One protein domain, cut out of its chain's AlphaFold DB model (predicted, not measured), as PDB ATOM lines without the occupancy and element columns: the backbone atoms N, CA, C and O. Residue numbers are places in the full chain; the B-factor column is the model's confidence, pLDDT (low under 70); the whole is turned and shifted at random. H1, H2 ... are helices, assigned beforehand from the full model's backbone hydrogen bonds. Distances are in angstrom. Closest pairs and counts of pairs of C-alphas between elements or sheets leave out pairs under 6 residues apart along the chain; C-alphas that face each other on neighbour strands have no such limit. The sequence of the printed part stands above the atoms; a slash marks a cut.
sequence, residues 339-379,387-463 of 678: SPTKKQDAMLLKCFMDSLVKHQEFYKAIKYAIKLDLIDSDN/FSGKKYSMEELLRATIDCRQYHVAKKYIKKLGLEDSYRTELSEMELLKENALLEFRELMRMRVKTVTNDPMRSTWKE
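This is residues 339 to 379 and 387 to 463 of the 678 residues of the protein "Uncharacterized protein AlNc14C2G346" of Albugo laibachii Nc14 (UniProt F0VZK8). A small head of four short-to-medium helices carries one long helical arm: H2, H3 and H4 make a triangular up-and-down bundle, H1 packs on H2 with residues 353 to 357, and H5 passes near H4 and then reaches far out from the head. H6 is a short turned tip at the far end of H5; residues 435 to 451 and 453 to 460 stick out free. The printed part has 118 residues with six named helices, H1 to H6 in order along the chain, and no named strand; the class is all helix. The whole is extended, with a radius of gyration of the C-alphas of 22.0 A and spans of 74 by 34 by 17 A, the arm making much of the length.

H1, residues 343 to 358, and H2, residues 362 to 371, form a helical hairpin: they touch at a shallow tilt of 26 degrees, opposite ways, the closest C-alphas being those of Leu 356 and Ala 365, 5.6 A apart. H1 touches H2 with residues 353 to 357 alone. H2 touches H3, residues 394 to 403, at a shallow tilt of 8 degrees, opposite ways; the closest C-alphas, of Phe 362 and Thr 401, are 6.1 A apart. H3 and H4, residues 407 to 416, form a second helical hairpin and touch at a shallow tilt of 26 degrees, with the closest C-alphas, of Thr 401 and Ala 410, 5.8 A apart. H2 and H4 are close but not clearly touching, and run the same way; their closest C-alphas, of Tyr 363 and Val 409, are 5.9 A apart. H5, residues 424 to 453, is close to H4 but not clearly touching: the closest C-alphas, of Tyr 407 and Met 430, are 6.4 A apart, and the tilt of 36 degrees is only just steep. H6, residues 455 to 463, is close to H5 but not clearly touching, at a steep tilt of 63 degrees; the closest C-alphas, of Val 452 and Arg 458, are 6.4 A apart. In H1, H2, H3, H4, H5 and H6 every O i to N i+4 pair is within hydrogen-bond range.

H1 begins with C-alpha 343 at (65.442, 50.576, 26.733) and is 22.3 A long. H2, H3 and H4 have 10 residues each and measure 13.8, 14.2 and 13.8 A. H5 runs 43.3 A from C-alpha 424 at (50.697, 16.448, 19.871). H6, 12.0 A long, ends with C-alpha 463 at (5.756, 19.284, 52.309).

The two C-alphas farthest apart, those of Phe 387 and Glu 463, are 74.8 A apart. Residues 380 to 386 are not printed, and C-alphas 379 and 387 are 16.8 A apart across this cut, in the link from H2 to H3. Of the links that are printed whole, H4 to H5 is short and the others are tight. The mean pLDDT of the printed part is 89.1; residues 377 to 379 and 387 to 390 are under 70.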
ATOM      1  N   SER A 339      57.858  51.001  21.757       84.75
ATOM      2  CA  SER A 339      58.625  50.128  20.861       84.75
ATOM      3  C   SER A 339      59.713  49.384  21.638       84.75
ATOM      4  O   SER A 339      60.469  50.040  22.354       84.75
ATOM      5  N   PRO A 340      59.896  48.062  21.447       82.06
ATOM      6  CA  PRO A 340      60.950  47.302  22.132       82.06
ATOM      7  C   PRO A 340      62.378  47.786  21.818       82.06
ATOM      8  O   PRO A 340      63.320  47.402  22.504       82.06
ATOM      9  N   THR A 341      62.550  48.657  20.817       81.19
ATOM     10  CA  THR A 341      63.836  49.279  20.460       81.19
ATOM     11  C   THR A 341      64.368  50.265  21.507       81.19
ATOM     12  O   THR A 341      65.579  50.470  21.583       81.19
ATOM     13  N   LYS A 342      63.506  50.887  22.327       86.31
ATOM     14  CA  LYS A 342      63.951  51.798  23.396       86.31
ATOM     15  C   LYS A 342      64.064  51.052  24.721       86.31
ATOM     16  O   LYS A 342      63.122  50.395  25.147       86.31
ATOM     17  N   LYS A 343      65.173  51.243  25.442       84.38
ATOM     18  CA  LYS A 343      65.442  50.576  26.733       84.38
ATOM     19  C   LYS A 343      64.342  50.786  27.793       84.38
ATOM     20  O   LYS A 343      64.024  49.855  28.527       84.38
ATOM     21  N   GLN A 344      63.760  51.989  27.875       84.12
ATOM     22  CA  GLN A 344      62.649  52.296  28.794       84.12
ATOM     23  C   GLN A 344      61.354  51.585  28.370       84.12
ATOM     24  O   GLN A 344      60.778  50.844  29.164       84.12
ATOM     25  N   ASP A 345      60.938  51.747  27.110       88.62
ATOM     26  CA  ASP A 345      59.784  51.055  26.522       88.62
ATOM     27  C   ASP A 345      59.902  49.526  26.700       88.62
ATOM     28  O   ASP A 345      58.952  48.887  27.141       88.62
ATOM     29  N   ALA A 346      61.073  48.935  26.443       87.19
ATOM     30  CA  ALA A 346      61.331  47.505  26.618       87.19
ATOM     31  C   ALA A 346      61.159  47.041  28.076       87.19
ATOM     32  O   ALA A 346      60.591  45.979  28.322       87.19
ATOM     33  N   MET A 347      61.591  47.844  29.055       89.00
ATOM     34  CA  MET A 347      61.376  47.565  30.479       89.00
ATOM     35  C   MET A 347      59.885  47.631  30.858       89.00
ATOM     36  O   MET A 347      59.404  46.763  31.588       89.00
ATOM     37  N   LEU A 348      59.148  48.618  30.335       92.06
ATOM     38  CA  LEU A 348      57.698  48.745  30.529       92.06
ATOM     39  C   LEU A 348      56.935  47.561  29.923       92.06
ATOM     40  O   LEU A 348      56.093  46.960  30.590       92.06
ATOM     41  N   LEU A 349      57.255  47.203  28.676       92.56
ATOM     42  CA  LEU A 349      56.656  46.076  27.963       92.56
ATOM     43  C   LEU A 349      56.961  44.747  28.659       92.56
ATOM     44  O   LEU A 349      56.061  43.920  28.799       92.56
ATOM     45  N   LYS A 350      58.182  44.570  29.176       91.25
ATOM     46  CA  LYS A 350      58.533  43.415  30.004       91.25
ATOM     47  C   LYS A 350      57.700  43.368  31.290       91.25
ATOM     48  O   LYS A 350      57.079  42.352  31.569       91.25
ATOM     49  N   CYS A 351      57.612  44.463  32.050       93.06
ATOM     50  CA  CYS A 351      56.809  44.493  33.280       93.06
ATOM     51  C   CYS A 351      55.321  44.192  33.017       93.06
ATOM     52  O   CYS A 351      54.685  43.470  33.788       93.06
ATOM     53  N   PHE A 352      54.778  44.702  31.910       95.06
ATOM     54  CA  PHE A 352      53.426  44.394  31.448       95.06
ATOM     55  C   PHE A 352      53.241  42.901  31.141       95.06
ATOM     56  O   PHE A 352      52.294  42.293  31.639       95.06
ATOM     57  N   MET A 353      54.164  42.294  30.392       94.31
ATOM     58  CA  MET A 353      54.141  40.865  30.066       94.31
ATOM     59  C   MET A 353      54.302  39.969  31.306       94.31
ATOM     60  O   MET A 353      53.470  39.087  31.520       94.31
ATOM     61  N   ASP A 354      55.293  40.242  32.163       93.94
ATOM     62  CA  ASP A 354      55.499  39.547  33.447       93.94
ATOM     63  C   ASP A 354      54.223  39.605  34.316       93.94
ATOM     64  O   ASP A 354      53.839  38.622  34.955       93.94
ATOM     65  N   SER A 355      53.521  40.743  34.306       96.00
ATOM     66  CA  SER A 355      52.284  40.931  35.075       96.00
ATOM     67  C   SER A 355      51.081  40.210  34.465       96.00
ATOM     68  O   SER A 355      50.286  39.648  35.214       96.00
ATOM     69  N   LEU A 356      50.947  40.163  33.134       96.31
ATOM     70  CA  LEU A 356      49.910  39.359  32.477       96.31
ATOM     71  C   LEU A 356      50.072  37.867  32.793       96.31
ATOM     72  O   LEU A 356      49.083  37.205  33.094       96.31
ATOM     73  N   VAL A 357      51.305  37.347  32.775       94.62
ATOM     74  CA  VAL A 357      51.592  35.954  33.155       94.62
ATOM     75  C   VAL A 357      51.271  35.720  34.636       94.62
ATOM     76  O   VAL A 357      50.564  34.772  34.966       94.62
ATOM     77  N   LYS A 358      51.700  36.623  35.531       95.31
ATOM     78  CA  LYS A 358      51.411  36.542  36.975       95.31
ATOM     79  C   LYS A 358      49.909  36.530  37.292       95.31
ATOM     80  O   LYS A 358      49.486  35.800  38.185       95.31
ATOM     81  N   HIS A 359      49.114  37.323  36.574       95.88
ATOM     82  CA  HIS A 359      47.650  37.384  36.706       95.88
ATOM     83  C   HIS A 359      46.912  36.322  35.866       95.88
ATOM     84  O   HIS A 359      45.688  36.352  35.785       95.88
ATOM     85  N   GLN A 360      47.635  35.371  35.259       96.31
ATOM     86  CA  GLN A 360      47.096  34.280  34.431       96.31
ATOM     87  C   GLN A 360      46.268  34.750  33.218       96.31
ATOM     88  O   GLN A 360      45.393  34.049  32.715       96.31
ATOM     89  N   GLU A 361      46.566  35.931  32.687       96.56
ATOM     90  CA  GLU A 361      45.896  36.540  31.535       96.56
ATOM     91  C   GLU A 361      46.530  36.072  30.210       96.56
ATOM     92  O   GLU A 361      46.844  36.866  29.315       96.56
ATOM     93  N   PHE A 362      46.743  34.759  30.074       96.12
ATOM     94  CA  PHE A 362      47.549  34.150  29.008       96.12
ATOM     95  C   PHE A 362      47.053  34.467  27.594       96.12
ATOM     96  O   PHE A 362      47.860  34.716  26.699       96.12
ATOM     97  N   TYR A 363      45.732  34.557  27.387       96.19
ATOM     98  CA  TYR A 363      45.167  34.983  26.102       96.19
ATOM     99  C   TYR A 363      45.670  36.379  25.695       96.19
ATOM    100  O   TYR A 363      46.006  36.608  24.533       96.19
ATOM    101  N   LYS A 364      45.745  37.317  26.649       95.56
ATOM    102  CA  LYS A 364      46.281  38.664  26.416       95.56
ATOM    103  C   LYS A 364      47.802  38.610  26.270       95.56
ATOM    104  O   LYS A 364      48.307  39.208  25.325       95.56
ATOM    105  N   ALA A 365      48.506  37.864  27.129       95.62
ATOM    106  CA  ALA A 365      49.965  37.721  27.075       95.62
ATOM    107  C   ALA A 365      50.428  37.256  25.688       95.62
ATOM    108  O   ALA A 365      51.146  37.982  25.007       95.62
ATOM    109  N   ILE A 366      49.927  36.116  25.210       95.12
ATOM    110  CA  ILE A 366      50.282  35.569  23.895       95.12
ATOM    111  C   ILE A 366      49.896  36.544  22.770       95.12
ATOM    112  O   ILE A 366      50.690  36.821  21.871       95.12
ATOM    113  N   LYS A 367      48.687  37.123  22.822       94.56
ATOM    114  CA  LYS A 367      48.221  38.088  21.813       94.56
ATOM    115  C   LYS A 367      49.128  39.313  21.704       94.56
ATOM    116  O   LYS A 367      49.368  39.777  20.589       94.56
ATOM    117  N   TYR A 368      49.586  39.858  22.830       93.62
ATOM    118  CA  TYR A 368      50.432  41.049  22.848       93.62
ATOM    119  C   TYR A 368      51.911  40.735  22.632       93.62
ATOM    120  O   TYR A 368      52.568  41.548  21.991       93.62
ATOM    121  N   ALA A 369      52.400  39.553  23.015       92.69
ATOM    122  CA  ALA A 369      53.729  39.078  22.637       92.69
ATOM    123  C   ALA A 369      53.893  39.038  21.108       92.69
ATOM    124  O   ALA A 369      54.826  39.638  20.580       92.69
ATOM    125  N   ILE A 370      52.927  38.434  20.399       91.50
ATOM    126  CA  ILE A 370      52.889  38.419  18.925       91.50
ATOM    127  C   ILE A 370      52.722  39.846  18.373       91.50
ATOM    128  O   ILE A 370      53.444  40.257  17.472       91.50
ATOM    129  N   LYS A 371      51.761  40.625  18.893       91.62
ATOM    130  CA  LYS A 371      51.428  41.947  18.329       91.62
ATOM    131  C   LYS A 371      52.540  42.995  18.499       91.62
ATOM    132  O   LYS A 371      52.590  43.939  17.714       91.62
ATOM    133  N   LEU A 372      53.356  42.880  19.543       88.94
ATOM    134  CA  LEU A 372      54.412  43.838  19.882       88.94
ATOM    135  C   LEU A 372      55.817  43.332  19.520       88.94
ATOM    136  O   LEU A 372      56.789  43.990  19.880       88.94
ATOM    137  N   ASP A 373      55.907  42.195  18.817       87.69
ATOM    138  CA  ASP A 373      57.159  41.561  18.382       87.69
ATOM    139  C   ASP A 373      58.132  41.296  19.554       87.69
ATOM    140  O   ASP A 373      59.320  41.608  19.520       87.69
ATOM    141  N   LEU A 374      57.583  40.763  20.656       87.19
ATOM    142  CA  LEU A 374      58.309  40.450  21.901       87.19
ATOM    143  C   LEU A 374      58.714  38.970  22.007       87.19
ATOM    144  O   LEU A 374      59.233  38.547  23.045       87.19
ATOM    145  N   ILE A 375      58.426  38.182  20.972       85.56
ATOM    146  CA  ILE A 375      58.746  36.755  20.895       85.56
ATOM    147  C   ILE A 375      60.186  36.588  20.413       85.56
ATOM    148  O   ILE A 375      60.658  37.358  19.575       85.56
ATOM    149  N   ASP A 376      60.896  35.583  20.932       81.00
ATOM    150  CA  ASP A 376      62.162  35.182  20.320       81.00
ATOM    151  C   ASP A 376      61.918  34.278  19.116       81.00
ATOM    152  O   ASP A 376      61.607  33.097  19.258       81.00
ATOM    153  N   SER A 377      61.994  34.876  17.929       61.06
ATOM    154  CA  SER A 377      61.719  34.192  16.666       61.06
ATOM    155  C   SER A 377      62.825  33.228  16.233       61.06
ATOM    156  O   SER A 377      62.533  32.325  15.458       61.06
ATOM    157  N   ASP A 378      64.073  33.392  16.700       56.81
ATOM    158  CA  ASP A 378      65.226  32.670  16.144       56.81
ATOM    159  C   ASP A 378      66.332  32.342  17.156       56.81
ATOM    160  O   ASP A 378      66.844  33.213  17.857       56.81
ATOM    161  N   ASN A 379      66.850  31.110  17.062       51.91
ATOM    162  CA  ASN A 379      68.088  30.623  17.693       51.91
ATOM    163  C   ASN A 379      69.382  31.271  17.130       51.91
ATOM    164  O   ASN A 379      70.457  30.669  17.162       51.91
ATOM    165  N   PHE A 387      71.306  44.637  24.625       48.00
ATOM    166  CA  PHE A 387      70.288  45.553  25.161       48.00
ATOM    167  C   PHE A 387      68.833  45.183  24.842       48.00
ATOM    168  O   PHE A 387      67.926  45.917  25.246       48.00
ATOM    169  N   SER A 388      68.574  44.048  24.186       48.59
ATOM    170  CA  SER A 388      67.215  43.508  24.111       48.59
ATOM    171  C   SER A 388      66.749  43.071  25.505       48.59
ATOM    172  O   SER A 388      67.410  42.303  26.205       48.59
ATOM    173  N   GLY A 389      65.582  43.561  25.931       57.78
ATOM    174  CA  GLY A 389      64.890  42.956  27.069       57.78
ATOM    175  C   GLY A 389      64.627  41.481  26.762       57.78
ATOM    176  O   GLY A 389      64.380  41.157  25.601       57.78
ATOM    177  N   LYS A 390      64.695  40.607  27.782       60.91
ATOM    178  CA  LYS A 390      64.420  39.165  27.636       60.91
ATOM    179  C   LYS A 390      63.172  38.970  26.776       60.91
ATOM    180  O   LYS A 390      62.073  39.295  27.228       60.91
ATOM    181  N   LYS A 391      63.364  38.484  25.552       70.69
ATOM    182  CA  LYS A 391      62.260  38.098  24.684       70.69
ATOM    183  C   LYS A 391      61.583  36.887  25.314       70.69
ATOM    184  O   LYS A 391      62.244  36.065  25.949       70.69
ATOM    185  N   TYR A 392      60.268  36.804  25.183       83.44
ATOM    186  CA  TYR A 392      59.520  35.686  25.741       83.44
ATOM    187  C   TYR A 392      59.570  34.529  24.749       83.44
ATOM    188  O   TYR A 392      59.206  34.701  23.583       83.44
ATOM    189  N   SER A 393      59.993  33.348  25.198       89.88
ATOM    190  CA  SER A 393      59.818  32.153  24.382       89.88
ATOM    191  C   SER A 393      58.322  31.875  24.241       89.88
ATOM    192  O   SER A 393      57.582  31.797  25.227       89.88
ATOM    193  N   MET A 394      57.860  31.721  23.000       91.25
ATOM    194  CA  MET A 394      56.473  31.339  22.732       91.25
ATOM    195  C   MET A 394      56.163  29.949  23.318       91.25
ATOM    196  O   MET A 394      55.041  29.696  23.750       91.25
ATOM    197  N   GLU A 395      57.173  29.078  23.390       91.69
ATOM    198  CA  GLU A 395      57.096  27.748  23.996       91.69
ATOM    199  C   GLU A 395      56.871  27.831  25.514       91.69
ATOM    200  O   GLU A 395      55.986  27.165  26.047       91.69
ATOM    201  N   GLU A 396      57.598  28.713  26.210       92.50
ATOM    202  CA  GLU A 396      57.414  28.952  27.651       92.50
ATOM    203  C   GLU A 396      56.020  29.515  27.961       92.50
ATOM    204  O   GLU A 396      55.366  29.062  28.901       92.50
ATOM    205  N   LEU A 397      55.529  30.469  27.157       94.44
ATOM    206  CA  LEU A 397      54.185  31.031  27.328       94.44
ATOM    207  C   LEU A 397      53.088  29.980  27.099       94.44
ATOM    208  O   LEU A 397      52.107  29.955  27.845       94.44
ATOM    209  N   LEU A 398      53.237  29.104  26.098       95.81
ATOM    210  CA  LEU A 398      52.290  28.013  25.850       95.81
ATOM    211  C   LEU A 398      52.325  26.963  26.963       95.81
ATOM    212  O   LEU A 398      51.259  26.616  27.472       95.81
ATOM    213  N   ARG A 399      53.511  26.517  27.402       95.56
ATOM    214  CA  ARG A 399      53.642  25.585  28.536       95.56
ATOM    215  C   ARG A 399      53.028  26.151  29.812       95.56
ATOM    216  O   ARG A 399      52.152  25.510  30.377       95.56
ATOM    217  N   ALA A 400      53.339  27.396  30.178       95.88
ATOM    218  CA  ALA A 400      52.722  28.050  31.334       95.88
ATOM    219  C   ALA A 400      51.183  28.150  31.218       95.88
ATOM    220  O   ALA A 400      50.470  28.026  32.214       95.88
ATOM    221  N   THR A 401      50.648  28.315  30.001       96.75
ATOM    222  CA  THR A 401      49.193  28.297  29.745       96.75
ATOM    223  C   THR A 401      48.584  26.906  29.988       96.75
ATOM    224  O   THR A 401      47.473  26.806  30.517       96.75
ATOM    225  N   ILE A 402      49.298  25.835  29.616       96.12
ATOM    226  CA  ILE A 402      48.905  24.433  29.851       96.12
ATOM    227  C   ILE A 402      48.997  24.098  31.349       96.12
ATOM    228  O   ILE A 402      48.037  23.565  31.906       96.12
ATOM    229  N   ASP A 403      50.084  24.489  32.020       95.38
ATOM    230  CA  ASP A 403      50.307  24.286  33.459       95.38
ATOM    231  C   ASP A 403      49.223  24.967  34.310       95.38
ATOM    232  O   ASP A 403      48.686  24.378  35.251       95.38
ATOM    233  N   CYS A 404      48.816  26.188  33.939       95.50
ATOM    234  CA  CYS A 404      47.679  26.893  34.541       95.50
ATOM    235  C   CYS A 404      46.299  26.376  34.077       95.50
ATOM    236  O   CYS A 404      45.280  27.017  34.339       95.50
ATOM    237  N   ARG A 405      46.242  25.223  33.396       95.12
ATOM    238  CA  ARG A 405      45.029  24.538  32.914       95.12
ATOM    239  C   ARG A 405      44.134  25.370  31.987       95.12
ATOM    240  O   ARG A 405      42.952  25.070  31.815       95.12
ATOM    241  N   GLN A 406      44.673  26.395  31.324       95.62
ATOM    242  CA  GLN A 406      43.931  27.216  30.359       95.62
ATOM    243  C   GLN A 406      43.923  26.575  28.963       95.62
ATOM    244  O   GLN A 406      44.245  27.202  27.952       95.62
ATOM    245  N   TYR A 407      43.508  25.307  28.900       94.88
ATOM    246  CA  TYR A 407      43.571  24.453  27.710       94.88
ATOM    247  C   TYR A 407      42.890  25.063  26.476       94.88
ATOM    248  O   TYR A 407      43.378  24.923  25.357       94.88
ATOM    249  N   HIS A 408      41.802  25.815  26.667       94.31
ATOM    250  CA  HIS A 408      41.107  26.517  25.584       94.31
ATOM    251  C   HIS A 408      41.961  27.626  24.932       94.31
ATOM    252  O   HIS A 408      41.860  27.847  23.725       94.31
ATOM    253  N   VAL A 409      42.820  28.305  25.703       96.44
ATOM    254  CA  VAL A 409      43.781  29.296  25.193       96.44
ATOM    255  C   VAL A 409      44.948  28.584  24.519       96.44
ATOM    256  O   VAL A 409      45.263  28.905  23.373       96.44
ATOM    257  N   ALA A 410      45.540  27.592  25.196       96.44
ATOM    258  CA  ALA A 410      46.673  26.823  24.684       96.44
ATOM    259  C   ALA A 410      46.340  26.176  23.333       96.44
ATOM    260  O   ALA A 410      46.967  26.503  22.328       96.44
ATOM    261  N   LYS A 411      45.275  25.363  23.268       96.06
ATOM    262  CA  LYS A 411      44.807  24.710  22.035       96.06
ATOM    263  C   LYS A 411      44.571  25.723  20.914       96.06
ATOM    264  O   LYS A 411      45.050  25.524  19.804       96.06
ATOM    265  N   LYS A 412      43.906  26.848  21.198       96.25
ATOM    266  CA  LYS A 412      43.649  27.898  20.197       96.25
ATOM    267  C   LYS A 412      44.932  28.489  19.607       96.25
ATOM    268  O   LYS A 412      44.969  28.744  18.405       96.25
ATOM    269  N   TYR A 413      45.962  28.723  20.421       96.38
ATOM    270  CA  TYR A 413      47.217  29.309  19.946       96.38
ATOM    271  C   TYR A 413      48.185  28.291  19.339       96.38
ATOM    272  O   TYR A 413      48.809  28.629  18.339       96.38
ATOM    273  N   ILE A 414      48.239  27.053  19.841       96.38
ATOM    274  CA  ILE A 414      48.985  25.943  19.221       96.38
ATOM    275  C   ILE A 414      48.505  25.740  17.779       96.38
ATOM    276  O   ILE A 414      49.308  25.825  16.851       96.38
ATOM    277  N   LYS A 415      47.184  25.595  17.581       96.19
ATOM    278  CA  LYS A 415      46.579  25.478  16.244       96.19
ATOM    279  C   LYS A 415      46.865  26.695  15.368       96.19
ATOM    280  O   LYS A 415      47.293  26.557  14.229       96.19
ATOM    281  N   LYS A 416      46.666  27.907  15.905       95.50
ATOM    282  CA  LYS A 416      46.872  29.155  15.150       95.50
ATOM    283  C   LYS A 416      48.326  29.354  14.691       95.50
ATOM    284  O   LYS A 416      48.538  30.022  13.684       95.50
ATOM    285  N   LEU A 417      49.300  28.834  15.434       92.62
ATOM    286  CA  LEU A 417      50.726  28.956  15.122       92.62
ATOM    287  C   LEU A 417      51.288  27.746  14.356       92.62
ATOM    288  O   LEU A 417      52.479  27.735  14.068       92.62
ATOM    289  N   GLY A 418      50.466  26.741  14.030       94.44
ATOM    290  CA  GLY A 418      50.921  25.533  13.330       94.44
ATOM    291  C   GLY A 418      51.817  24.619  14.174       94.44
ATOM    292  O   GLY A 418      52.542  23.801  13.624       94.44
ATOM    293  N   LEU A 419      51.773  24.734  15.505       95.19
ATOM    294  CA  LEU A 419      52.622  23.972  16.432       95.19
ATOM    295  C   LEU A 419      51.999  22.615  16.830       95.19
ATOM    296  O   LEU A 419      52.333  22.058  17.874       95.19
ATOM    297  N   GLU A 420      51.059  22.098  16.032       96.12
ATOM    298  CA  GLU A 420      50.265  20.904  16.366       96.12
ATOM    299  C   GLU A 420      51.129  19.639  16.505       96.12
ATOM    300  O   GLU A 420      50.877  18.832  17.397       96.12
ATOM    301  N   ASP A 421      52.184  19.490  15.695       95.69
ATOM    302  CA  ASP A 421      53.103  18.347  15.792       95.69
ATOM    303  C   ASP A 421      54.009  18.416  17.029       95.69
ATOM    304  O   ASP A 421      54.242  17.395  17.675       95.69
ATOM    305  N   SER A 422      54.476  19.612  17.408       95.81
ATOM    306  CA  SER A 422      55.329  19.811  18.591       95.81
ATOM    307  C   SER A 422      54.589  19.617  19.917       95.81
ATOM    308  O   SER A 422      55.230  19.300  20.911       95.81
ATOM    309  N   TYR A 423      53.265  19.808  19.926       96.50
ATOM    310  CA  TYR A 423      52.398  19.695  21.108       96.50
ATOM    311  C   TYR A 423      51.384  18.543  20.991       96.50
ATOM    312  O   TYR A 423      50.321  18.574  21.615       96.50
ATOM    313  N   ARG A 424      51.653  17.536  20.148       96.81
ATOM    314  CA  ARG A 424      50.697  16.448  19.871       96.81
ATOM    315  C   ARG A 424      50.291  15.694  21.143       96.81
ATOM    316  O   ARG A 424      49.112  15.385  21.319       96.81
ATOM    317  N   THR A 425      51.248  15.435  22.031       96.69
ATOM    318  CA  THR A 425      51.030  14.731  23.303       96.69
ATOM    319  C   THR A 425      50.139  15.554  24.231       96.69
ATOM    320  O   THR A 425      49.106  15.068  24.688       96.69
ATOM    321  N   GLU A 426      50.468  16.828  24.430       96.62
ATOM    322  CA  GLU A 426      49.722  17.761  25.272       96.62
ATOM    323  C   GLU A 426      48.312  18.027  24.721       96.62
ATOM    324  O   GLU A 426      47.365  18.172  25.490       96.62
ATOM    325  N   LEU A 427      48.136  18.059  23.394       95.56
ATOM    326  CA  LEU A 427      46.820  18.156  22.755       95.56
ATOM    327  C   LEU A 427      45.946  16.930  23.047       95.56
ATOM    328  O   LEU A 427      44.771  17.109  23.370       95.56
ATOM    329  N   SER A 428      46.513  15.720  22.993       96.06
ATOM    330  CA  SER A 428      45.789  14.490  23.340       96.06
ATOM    331  C   SER A 428      45.473  14.391  24.839       96.06
ATOM    332  O   SER A 428      44.362  14.012  25.206       96.06
ATOM    333  N   GLU A 429      46.378  14.836  25.719       95.69
ATOM    334  CA  GLU A 429      46.117  14.928  27.163       95.69
ATOM    335  C   GLU A 429      45.007  15.949  27.466       95.69
ATOM    336  O   GLU A 429      44.091  15.668  28.239       95.69
ATOM    337  N   MET A 430      45.022  17.114  26.807       93.56
ATOM    338  CA  MET A 430      43.958  18.121  26.918       93.56
ATOM    339  C   MET A 430      42.590  17.604  26.445       93.56
ATOM    340  O   MET A 430      41.561  18.015  26.988       93.56
ATOM    341  N   GLU A 431      42.553  16.731  25.437       92.25
ATOM    342  CA  GLU A 431      41.319  16.091  24.961       92.25
ATOM    343  C   GLU A 431      40.821  15.027  25.948       92.25
ATOM    344  O   GLU A 431      39.664  15.101  26.366       92.25
ATOM    345  N   LEU A 432      41.700  14.153  26.444       95.50
ATOM    346  CA  LEU A 432      41.377  13.172  27.486       95.50
ATOM    347  C   LEU A 432      40.863  13.837  28.778       95.50
ATOM    348  O   LEU A 432      39.874  13.401  29.364       95.50
ATOM    349  N   LEU A 433      41.488  14.935  29.217       93.25
ATOM    350  CA  LEU A 433      41.039  15.696  30.389       93.25
ATOM    351  C   LEU A 433      39.670  16.361  30.169       93.25
ATOM    352  O   LEU A 433      38.872  16.432  31.105       93.25
ATOM    353  N   LYS A 434      39.367  16.813  28.943       90.94
ATOM    354  CA  LYS A 434      38.032  17.318  28.577       90.94
ATOM    355  C   LYS A 434      36.991  16.197  28.644       90.94
ATOM    356  O   LYS A 434      35.907  16.421  29.178       90.94
ATOM    357  N   GLU A 435      37.298  15.015  28.116       93.50
ATOM    358  CA  GLU A 435      36.396  13.857  28.149       93.50
ATOM    359  C   GLU A 435      36.127  13.386  29.581       93.50
ATOM    360  O   GLU A 435      34.966  13.236  29.963       93.50
ATOM    361  N   ASN A 436      37.168  13.273  30.408       94.81
ATOM    362  CA  ASN A 436      37.034  12.940  31.826       94.81
ATOM    363  C   ASN A 436      36.163  13.962  32.574       94.81
ATOM    364  O   ASN A 436      35.226  13.571  33.268       94.81
ATOM    365  N   ALA A 437      36.379  15.267  32.371       90.25
ATOM    366  CA  ALA A 437      35.545  16.308  32.978       90.25
ATOM    367  C   ALA A 437      34.074  16.255  32.506       90.25
ATOM    368  O   ALA A 437      33.158  16.522  33.285       90.25
ATOM    369  N   LEU A 438      33.820  15.876  31.246       91.44
ATOM    370  CA  LEU A 438      32.464  15.650  30.733       91.44
ATOM    371  C   LEU A 438      31.812  14.400  31.344       91.44
ATOM    372  O   LEU A 438      30.606  14.415  31.599       91.44
ATOM    373  N   LEU A 439      32.574  13.335  31.604       95.12
ATOM    374  CA  LEU A 439      32.088  12.140  32.301       95.12
ATOM    375  C   LEU A 439      31.770  12.434  33.774       95.12
ATOM    376  O   LEU A 439      30.688  12.065  34.235       95.12
ATOM    377  N   GLU A 440      32.641  13.158  34.483       94.19
ATOM    378  CA  GLU A 440      32.391  13.634  35.852       94.19
ATOM    379  C   GLU A 440      31.133  14.511  35.923       94.19
ATOM    380  O   GLU A 440      30.274  14.298  36.781       94.19
ATOM    381  N   PHE A 441      30.972  15.454  34.988       92.69
ATOM    382  CA  PHE A 441      29.775  16.292  34.905       92.69
ATOM    383  C   PHE A 441      28.510  15.469  34.625       92.69
ATOM    384  O   PHE A 441      27.483  15.679  35.274       92.69
ATOM    385  N   ARG A 442      28.574  14.500  33.699       93.19
ATOM    386  CA  ARG A 442      27.460  13.579  33.412       93.19
ATOM    387  C   ARG A 442      27.077  12.767  34.653       93.19
ATOM    388  O   ARG A 442      25.886  12.661  34.935       93.19
ATOM    389  N   GLU A 443      28.032  12.243  35.423       94.50
ATOM    390  CA  GLU A 443      27.726  11.512  36.664       94.50
ATOM    391  C   GLU A 443      27.165  12.428  37.759       94.50
ATOM    392  O   GLU A 443      26.177  12.073  38.397       94.50
ATOM    393  N   LEU A 444      27.701  13.643  37.929       93.06
ATOM    394  CA  LEU A 444      27.141  14.637  38.852       93.06
ATOM    395  C   LEU A 444      25.684  14.966  38.499       93.06
ATOM    396  O   LEU A 444      24.830  15.026  39.385       93.06
ATOM    397  N   MET A 445      25.374  15.123  37.209       89.19
ATOM    398  CA  MET A 445      24.006  15.345  36.740       89.19
ATOM    399  C   MET A 445      23.110  14.123  36.973       89.19
ATOM    400  O   MET A 445      22.004  14.298  37.481       89.19
ATOM    401  N   ARG A 446      23.577  12.890  36.713       92.88
ATOM    402  CA  ARG A 446      22.834  11.657  37.062       92.88
ATOM    403  C   ARG A 446      22.552  11.573  38.560       92.88
ATOM    404  O   ARG A 446      21.429  11.260  38.943       92.88
ATOM    405  N   MET A 447      23.539  11.865  39.405       89.75
ATOM    406  CA  MET A 447      23.375  11.880  40.859       89.75
ATOM    407  C   MET A 447      22.369  12.944  41.294       89.75
ATOM    408  O   MET A 447      21.468  12.638  42.066       89.75
ATOM    409  N   ARG A 448      22.431  14.156  40.731       85.75
ATOM    410  CA  ARG A 448      21.454  15.217  41.011       85.75
ATOM    411  C   ARG A 448      20.038  14.840  40.570       85.75
ATOM    412  O   ARG A 448      19.098  15.102  41.316       85.75
ATOM    413  N   VAL A 449      19.880  14.205  39.405       87.19
ATOM    414  CA  VAL A 449      18.589  13.667  38.946       87.19
ATOM    415  C   VAL A 449      18.090  12.602  39.922       87.19
ATOM    416  O   VAL A 449      17.000  12.779  40.452       87.19
ATOM    417  N   LYS A 450      18.906  11.589  40.259       87.56
ATOM    418  CA  LYS A 450      18.574  10.556  41.262       87.56
ATOM    419  C   LYS A 450      18.119  11.168  42.590       87.56
ATOM    420  O   LYS A 450      17.125  10.720  43.148       87.56
ATOM    421  N   THR A 451      18.812  12.199  43.079       82.12
ATOM    422  CA  THR A 451      18.471  12.927  44.311       82.12
ATOM    423  C   THR A 451      17.111  13.627  44.216       82.12
ATOM    424  O   THR A 451      16.320  13.532  45.149       82.12
ATOM    425  N   VAL A 452      16.799  14.277  43.089       79.00
ATOM    426  CA  VAL A 452      15.503  14.949  42.854       79.00
ATOM    427  C   VAL A 452      14.360  13.950  42.626       79.00
ATOM    428  O   VAL A 452      13.228  14.210  43.032       79.00
ATOM    429  N   THR A 453      14.632  12.799  42.008       81.69
ATOM    430  CA  THR A 453      13.643  11.728  41.799       81.69
ATOM    431  C   THR A 453      13.439  10.834  43.023       81.69
ATOM    432  O   THR A 453      12.541  10.002  43.003       81.69
ATOM    433  N   ASN A 454      14.251  10.973  44.076       89.00
ATOM    434  CA  ASN A 454      14.165  10.133  45.269       89.00
ATOM    435  C   ASN A 454      12.904  10.473  46.084       89.00
ATOM    436  O   ASN A 454      12.788  11.580  46.614       89.00
ATOM    437  N   ASP A 455      11.973   9.526  46.212       81.12
ATOM    438  CA  ASP A 455      10.666   9.728  46.853       81.12
ATOM    439  C   ASP A 455      10.678  10.367  48.257       81.12
ATOM    440  O   ASP A 455       9.853  11.261  48.471       81.12
ATOM    441  N   PRO A 456      11.572  10.025  49.213       83.94
ATOM    442  CA  PRO A 456      11.632  10.729  50.496       83.94
ATOM    443  C   PRO A 456      11.949  12.217  50.322       83.94
ATOM    444  O   PRO A 456      11.247  13.058  50.875       83.94
ATOM    445  N   MET A 457      12.930  12.566  49.483       77.75
ATOM    446  CA  MET A 457      13.284  13.965  49.234       77.75
ATOM    447  C   MET A 457      12.175  14.689  48.466       77.75
ATOM    448  O   MET A 457      11.817  15.811  48.811       77.75
ATOM    449  N   ARG A 458      11.556  14.028  47.484       78.69
ATOM    450  CA  ARG A 458      10.393  14.554  46.759       78.69
ATOM    451  C   ARG A 458       9.193  14.787  47.685       78.69
ATOM    452  O   ARG A 458       8.442  15.733  47.467       78.69
ATOM    453  N   SER A 459       9.034  13.968  48.723       82.25
ATOM    454  CA  SER A 459       8.010  14.136  49.762       82.25
ATOM    455  C   SER A 459       8.324  15.328  50.669       82.25
ATOM    456  O   SER A 459       7.466  16.191  50.823       82.25
ATOM    457  N   THR A 460       9.567  15.471  51.143       84.44
ATOM    458  CA  THR A 460      10.011  16.661  51.894       84.44
ATOM    459  C   THR A 460       9.846  17.949  51.078       84.44
ATOM    460  O   THR A 460       9.441  18.979  51.606       84.44
ATOM    461  N   TRP A 461      10.110  17.912  49.767       76.75
ATOM    462  CA  TRP A 461       9.905  19.067  48.887       76.75
ATOM    463  C   TRP A 461       8.417  19.384  48.680       76.75
ATOM    464  O   TRP A 461       8.058  20.556  48.673       76.75
ATOM    465  N   LYS A 462       7.540  18.376  48.560       80.56
ATOM    466  CA  LYS A 462       6.077  18.584  48.541       80.56
ATOM    467  C   LYS A 462       5.570  19.206  49.845       80.56
ATOM    468  O   LYS A 462       4.728  20.096  49.797       80.56
ATOM    469  N   GLU A 463       6.096  18.762  50.982       84.19
ATOM    470  CA  GLU A 463       5.756  19.284  52.309       84.19
ATOM    471  C   GLU A 463       6.199  20.750  52.472       84.19
ATOM    472  O   GLU A 463       5.391  21.597  52.849       84.19
TER     473      GLU A 463